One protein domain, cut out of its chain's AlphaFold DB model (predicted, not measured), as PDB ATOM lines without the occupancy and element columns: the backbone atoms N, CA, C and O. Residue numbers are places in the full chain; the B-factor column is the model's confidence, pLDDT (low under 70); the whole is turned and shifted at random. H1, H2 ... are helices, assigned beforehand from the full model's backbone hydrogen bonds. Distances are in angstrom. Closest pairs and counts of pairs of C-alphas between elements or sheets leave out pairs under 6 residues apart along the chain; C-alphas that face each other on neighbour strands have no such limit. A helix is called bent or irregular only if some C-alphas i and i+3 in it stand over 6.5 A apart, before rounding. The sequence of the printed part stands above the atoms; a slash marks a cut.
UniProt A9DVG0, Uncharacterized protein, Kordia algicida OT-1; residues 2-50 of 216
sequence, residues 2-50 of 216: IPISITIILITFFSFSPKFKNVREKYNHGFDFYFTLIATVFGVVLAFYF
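What this domain is: This is residues 2 to 50 of the 216 residues of an uncharacterized protein of Kordia algicida OT-1 (UniProt A9DVG0). A loose, flat U: the long helix H3 makes one arm, the shorter H1 runs back as the other with a gap between them, and the short H2 crosses the closed end. Residues 43 to 50 of H3 stick out at the open end. The printed part has 49 residues, is all helix in the order H1, H2, H3, and is loose, with a radius of gyration of the C-alphas of 12.6 A and spans of 38 by 21 by 11 A.

Where its parts are: H3, residues 28 to 50, is 32.6 A long and ends at C-alpha 50 (377.526, 411.482, 395.879). H1, residues 2 to 15, is 20.1 A long and begins at C-alpha 2 (366.411, 423.600, 402.689). H2, residues 18 to 26, is 14.0 A long and irregular: C-alphas 19 and 22 are 7.8 A apart.

How they stand to each other: H3 and H1 are near each other, with 6 pairs of C-alphas within 10 A. H2 and H3 are close but not clearly touching; their closest C-alphas, of Arg 24 and Phe 31, are 6.8 A apart. Their lines are only just about perpendicular, at 72 degrees. H1 and H2 meet only through their link. Every O i to N i+4 pair is within hydrogen-bond range in H1 and H3, and 3 of 5 in H2.

The domain as a whole: The C-alphas farthest apart, of Asn 22 and Phe 50, are 38.8 A apart. The printed part has no cut, and both links are tight. Residues 2 to 3, 5 and 15 have pLDDT under 70.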
ATOM      1  N   ILE A   2     367.275 423.993 401.553       55.03
ATOM      2  CA  ILE A   2     366.411 423.600 402.689       55.03
ATOM      3  C   ILE A   2     364.913 423.970 402.530       55.03
ATOM      4  O   ILE A   2     364.083 423.089 402.751       55.03
ATOM      5  N   PRO A   3     364.522 425.190 402.093       63.31
ATOM      6  CA  PRO A   3     363.099 425.528 401.982       63.31
ATOM      7  C   PRO A   3     362.368 424.693 400.923       63.31
ATOM      8  O   PRO A   3     361.264 424.237 401.179       63.31
ATOM      9  N   ILE A   4     363.006 424.407 399.782       70.00
ATOM     10  CA  ILE A   4     362.400 423.647 398.675       70.00
ATOM     11  C   ILE A   4     362.179 422.185 399.081       70.00
ATOM     12  O   ILE A   4     361.110 421.630 398.837       70.00
ATOM     13  N   SER A   5     363.154 421.575 399.762       69.94
ATOM     14  CA  SER A   5     363.035 420.201 400.261       69.94
ATOM     15  C   SER A   5     361.893 420.059 401.272       69.94
ATOM     16  O   SER A   5     361.124 419.104 401.198       69.94
ATOM     17  N   ILE A   6     361.724 421.037 402.171       76.00
ATOM     18  CA  ILE A   6     360.625 421.065 403.149       76.00
ATOM     19  C   ILE A   6     359.272 421.229 402.446       76.00
ATOM     20  O   ILE A   6     358.315 420.536 402.789       76.00
ATOM     21  N   THR A   7     359.186 422.091 401.428       73.25
ATOM     22  CA  THR A   7     357.960 422.276 400.642       73.25
ATOM     23  C   THR A   7     357.564 421.001 399.894       73.25
ATOM     24  O   THR A   7     356.395 420.627 399.916       73.25
ATOM     25  N   ILE A   8     358.518 420.279 399.294       74.38
ATOM     26  CA  ILE A   8     358.242 419.016 398.588       74.38
ATOM     27  C   ILE A   8     357.769 417.932 399.563       74.38
ATOM     28  O   ILE A   8     356.798 417.231 399.271       74.38
ATOM     29  N   ILE A   9     358.390 417.822 400.743       78.75
ATOM     30  CA  ILE A   9     357.959 416.888 401.796       78.75
ATOM     31  C   ILE A   9     356.533 417.220 402.254       78.75
ATOM     32  O   ILE A   9     355.697 416.322 402.339       78.75
ATOM     33  N   LEU A  10     356.224 418.501 402.474       76.75
ATOM     34  CA  LEU A  10     354.889 418.954 402.869       76.75
ATOM     35  C   LEU A  10     353.833 418.677 401.796       76.75
ATOM     36  O   LEU A  10     352.762 418.178 402.133       76.75
ATOM     37  N   ILE A  11     354.121 418.941 400.517       74.81
ATOM     38  CA  ILE A  11     353.192 418.664 399.408       74.81
ATOM     39  C   ILE A  11     352.960 417.159 399.264       74.81
ATOM     40  O   ILE A  11     351.827 416.725 399.051       74.81
ATOM     41  N   THR A  12     354.010 416.353 399.424       73.00
ATOM     42  CA  THR A  12     353.920 414.889 399.385       73.00
ATOM     43  C   THR A  12     353.069 414.371 400.546       73.00
ATOM     44  O   THR A  12     352.136 413.598 400.335       73.00
ATOM     45  N   PHE A  13     353.302 414.871 401.761       78.19
ATOM     46  CA  PHE A  13     352.538 414.512 402.957       78.19
ATOM     47  C   PHE A  13     351.059 414.924 402.856       78.19
ATOM     48  O   PHE A  13     350.167 414.126 403.144       78.19
ATOM     49  N   PHE A  14     350.777 416.137 402.367       73.31
ATOM     50  CA  PHE A  14     349.407 416.607 402.131       73.31
ATOM     51  C   PHE A  14     348.698 415.818 401.030       73.31
ATOM     52  O   PHE A  14     347.521 415.485 401.181       73.31
ATOM     53  N   SER A  15     349.415 415.453 399.964       68.25
ATOM     54  CA  SER A  15     348.885 414.640 398.863       68.25
ATOM     55  C   SER A  15     348.469 413.245 399.317       68.25
ATOM     56  O   SER A  15     347.531 412.678 398.753       68.25
ATOM     57  N   PHE A  16     349.113 412.704 400.361       70.19
ATOM     58  CA  PHE A  16     348.783 411.404 400.945       70.19
ATOM     59  C   PHE A  16     347.633 411.423 401.967       70.19
ATOM     60  O   PHE A  16     347.132 410.354 402.322       70.19
ATOM     61  N   SER A  17     347.141 412.598 402.370       77.38
ATOM     62  CA  SER A  17     346.046 412.726 403.339       77.38
ATOM     63  C   SER A  17     344.731 412.104 402.826       77.38
ATOM     64  O   SER A  17     344.371 412.298 401.659       77.38
ATOM     65  N   PRO A  18     343.955 411.406 403.683       72.88
ATOM     66  CA  PRO A  18     342.700 410.751 403.294       72.88
ATOM     67  C   PRO A  18     341.654 411.718 402.718       72.88
ATOM     68  O   PRO A  18     340.804 411.305 401.934       72.88
ATOM     69  N   LYS A  19     341.754 413.017 403.033       72.50
ATOM     70  CA  LYS A  19     340.880 414.071 402.492       72.50
ATOM     71  C   LYS A  19     341.024 414.280 400.976       72.50
ATOM     72  O   LYS A  19     340.101 414.797 400.357       72.50
ATOM     73  N   PHE A  20     342.136 413.856 400.370       73.69
ATOM     74  CA  PHE A  20     342.406 414.017 398.933       73.69
ATOM     75  C   PHE A  20     342.220 412.728 398.118       73.69
ATOM     76  O   PHE A  20     342.536 412.704 396.930       73.69
ATOM     77  N   LYS A  21     341.674 411.660 398.718       73.75
ATOM     78  CA  LYS A  21     341.524 410.346 398.069       73.75
ATOM     79  C   LYS A  21     340.720 410.409 396.760       73.75
ATOM     80  O   LYS A  21     341.200 409.936 395.736       73.75
ATOM     81  N   ASN A  22     339.580 411.107 396.759       74.44
ATOM     82  CA  ASN A  22     338.737 411.273 395.563       74.44
ATOM     83  C   ASN A  22     339.434 412.052 394.434       74.44
ATOM     84  O   ASN A  22     339.188 411.803 393.257       74.44
ATOM     85  N   VAL A  23     340.301 413.011 394.777       74.25
ATOM     86  CA  VAL A  23     341.064 413.792 393.788       74.25
ATOM     87  C   VAL A  23     342.184 412.939 393.195       74.25
ATOM     88  O   VAL A  23     342.418 412.997 391.990       74.25
ATOM     89  N   ARG A  24     342.833 412.104 394.016       70.62
ATOM     90  CA  ARG A  24     343.877 411.177 393.570       70.62
ATOM     91  C   ARG A  24     343.335 410.131 392.600       70.62
ATOM     92  O   ARG A  24     343.917 409.939 391.544       70.62
ATOM     93  N   GLU A  25     342.192 409.527 392.914       76.81
ATOM     94  CA  GLU A  25     341.542 408.542 392.036       76.81
ATOM     95  C   GLU A  25     341.090 409.166 390.704       76.81
ATOM     96  O   GLU A  25     341.219 408.541 389.654       76.81
ATOM     97  N   LYS A  26     340.637 410.431 390.715       80.00
ATOM     98  CA  LYS A  26     340.222 411.154 389.501       80.00
ATOM     99  C   LYS A  26     341.390 411.578 388.599       80.00
ATOM    100  O   LYS A  26     341.214 411.648 387.387       80.00
ATOM    101  N   TYR A  27     342.565 411.859 389.168       78.56
ATOM    102  CA  TYR A  27     343.754 412.343 388.448       78.56
ATOM    103  C   TYR A  27     344.961 411.408 388.598       78.56
ATOM    104  O   TYR A  27     346.099 411.870 388.681       78.56
ATOM    105  N   ASN A  28     344.724 410.096 388.629       77.31
ATOM    106  CA  ASN A  28     345.731 409.106 389.017       77.31
ATOM    107  C   ASN A  28     347.032 409.215 388.191       77.31
ATOM    108  O   ASN A  28     348.115 409.331 388.754       77.31
ATOM    109  N   HIS A  29     346.922 409.362 386.865       79.75
ATOM    110  CA  HIS A  29     348.083 409.562 385.982       79.75
ATOM    111  C   HIS A  29     348.875 410.852 386.252       79.75
ATOM    112  O   HIS A  29     350.089 410.879 386.057       79.75
ATOM    113  N   GLY A  30     348.215 411.924 386.702       79.19
ATOM    114  CA  GLY A  30     348.886 413.179 387.047       79.19
ATOM    115  C   GLY A  30     349.682 413.069 388.347       79.19
ATOM    116  O   GLY A  30     350.784 413.609 388.442       79.19
ATOM    117  N   PHE A  31     349.154 412.328 389.324       79.75
ATOM    118  CA  PHE A  31     349.882 412.010 390.553       79.75
ATOM    119  C   PHE A  31     351.078 411.100 390.276       79.75
ATOM    120  O   PHE A  31     352.168 411.398 390.763       79.75
ATOM    121  N   ASP A  32     350.911 410.059 389.456       80.19
ATOM    122  CA  ASP A  32     352.012 409.169 389.067       80.19
ATOM    123  C   ASP A  32     353.143 409.954 388.388       80.19
ATOM    124  O   ASP A  32     354.295 409.871 388.814       80.19
ATOM    125  N   PHE A  33     352.811 410.803 387.408       84.12
ATOM    126  CA  PHE A  33     353.782 411.676 386.743       84.12
ATOM    127  C   PHE A  33     354.491 412.623 387.723       84.12
ATOM    128  O   PHE A  33     355.713 412.772 387.667       84.12
ATOM    129  N   TYR A  34     353.752 413.242 388.650       81.31
ATOM    130  CA  TYR A  34     354.318 414.131 389.668       81.31
ATOM    131  C   TYR A  34     355.305 413.402 390.592       81.31
ATOM    132  O   TYR A  34     356.394 413.914 390.865       81.31
ATOM    133  N   PHE A  35     354.972 412.189 391.036       81.44
ATOM    134  CA  PHE A  35     355.878 411.377 391.850       81.44
ATOM    135  C   PHE A  35     357.111 410.926 391.074       81.44
ATOM    136  O   PHE A  35     358.213 410.977 391.621       81.44
ATOM    137  N   THR A  36     356.959 410.548 389.802       87.38
ATOM    138  CA  THR A  36     358.100 410.259 388.928       87.38
ATOM    139  C   THR A  36     359.009 411.479 388.794       87.38
ATOM    140  O   THR A  36     360.214 411.346 388.983       87.38
ATOM    141  N   LEU A  37     358.455 412.674 388.563       85.06
ATOM    142  CA  LEU A  37     359.223 413.917 388.458       85.06
ATOM    143  C   LEU A  37     360.024 414.195 389.739       85.06
ATOM    144  O   LEU A  37     361.222 414.475 389.674       85.06
ATOM    145  N   ILE A  38     359.383 414.076 390.908       84.88
ATOM    146  CA  ILE A  38     360.053 414.216 392.205       84.88
ATOM    147  C   ILE A  38     361.187 413.198 392.336       84.88
ATOM    148  O   ILE A  38     362.306 413.572 392.686       84.88
ATOM    149  N   ALA A  39     360.918 411.924 392.045       86.81
ATOM    150  CA  ALA A  39     361.906 410.859 392.146       86.81
ATOM    151  C   ALA A  39     363.112 411.111 391.231       86.81
ATOM    152  O   ALA A  39     364.250 410.938 391.664       86.81
ATOM    153  N   THR A  40     362.891 411.589 390.002       89.94
ATOM    154  CA  THR A  40     363.970 411.967 389.081       89.94
ATOM    155  C   THR A  40     364.791 413.130 389.628       89.94
ATOM    156  O   THR A  40     366.017 413.052 389.632       89.94
ATOM    157  N   VAL A  41     364.152 414.187 390.141       87.25
ATOM    158  CA  VAL A  41     364.864 415.340 390.718       87.25
ATOM    159  C   VAL A  41     365.706 414.920 391.921       87.25
ATOM    160  O   VAL A  41     366.887 415.258 391.982       87.25
ATOM    161  N   PHE A  42     365.143 414.143 392.850       88.25
ATOM    162  CA  PHE A  42     365.909 413.609 393.977       88.25
ATOM    163  C   PHE A  42     367.040 412.697 393.511       88.25
ATOM    164  O   PHE A  42     368.148 412.833 394.016       88.25
ATOM    165  N   GLY A  43     366.795 411.825 392.531       91.00
ATOM    166  CA  GLY A  43     367.816 410.952 391.957       91.00
ATOM    167  C   GLY A  43     368.999 411.737 391.390       91.00
ATOM    168  O   GLY A  43     370.143 411.433 391.712       91.00
ATOM    169  N   VAL A  44     368.731 412.798 390.624       92.19
ATOM    170  CA  VAL A  44     369.765 413.677 390.059       92.19
ATOM    171  C   VAL A  44     370.523 414.422 391.161       92.19
ATOM    172  O   VAL A  44     371.751 414.399 391.170       92.19
ATOM    173  N   VAL A  45     369.829 415.040 392.123       88.44
ATOM    174  CA  VAL A  45     370.476 415.768 393.234       88.44
ATOM    175  C   VAL A  45     371.351 414.838 394.070       88.44
ATOM    176  O   VAL A  45     372.471 415.198 394.426       88.44
ATOM    177  N   LEU A  46     370.859 413.636 394.367       88.81
ATOM    178  CA  LEU A  46     371.585 412.652 395.157       88.81
ATOM    179  C   LEU A  46     372.804 412.120 394.393       88.81
ATOM    180  O   LEU A  46     373.873 411.984 394.982       88.81
ATOM    181  N   ALA A  47     372.672 411.890 393.083       93.12
ATOM    182  CA  ALA A  47     373.786 411.511 392.218       93.12
ATOM    183  C   ALA A  47     374.872 412.596 392.182       93.12
ATOM    184  O   ALA A  47     376.043 412.281 392.374       93.12
ATOM    185  N   PHE A  48     374.499 413.871 392.024       91.62
ATOM    186  CA  PHE A  48     375.447 414.988 392.105       91.62
ATOM    187  C   PHE A  48     376.118 415.076 393.478       91.62
ATOM    188  O   PHE A  48     377.333 415.223 393.557       91.62
ATOM    189  N   TYR A  49     375.352 414.935 394.562       89.38
ATOM    190  CA  TYR A  49     375.898 414.962 395.917       89.38
ATOM    191  C   TYR A  49     376.917 413.838 396.153       89.38
ATOM    192  O   TYR A  49     378.012 414.093 396.653       89.38
ATOM    193  N   PHE A  50     376.594 412.602 395.762       91.06
ATOM    194  CA  PHE A  50     377.526 411.482 395.879       91.06
ATOM    195  C   PHE A  50     378.731 411.617 394.947       91.06
ATOM    196  O   PHE A  50     379.834 411.263 395.357       91.06
TER     197      PHE A  50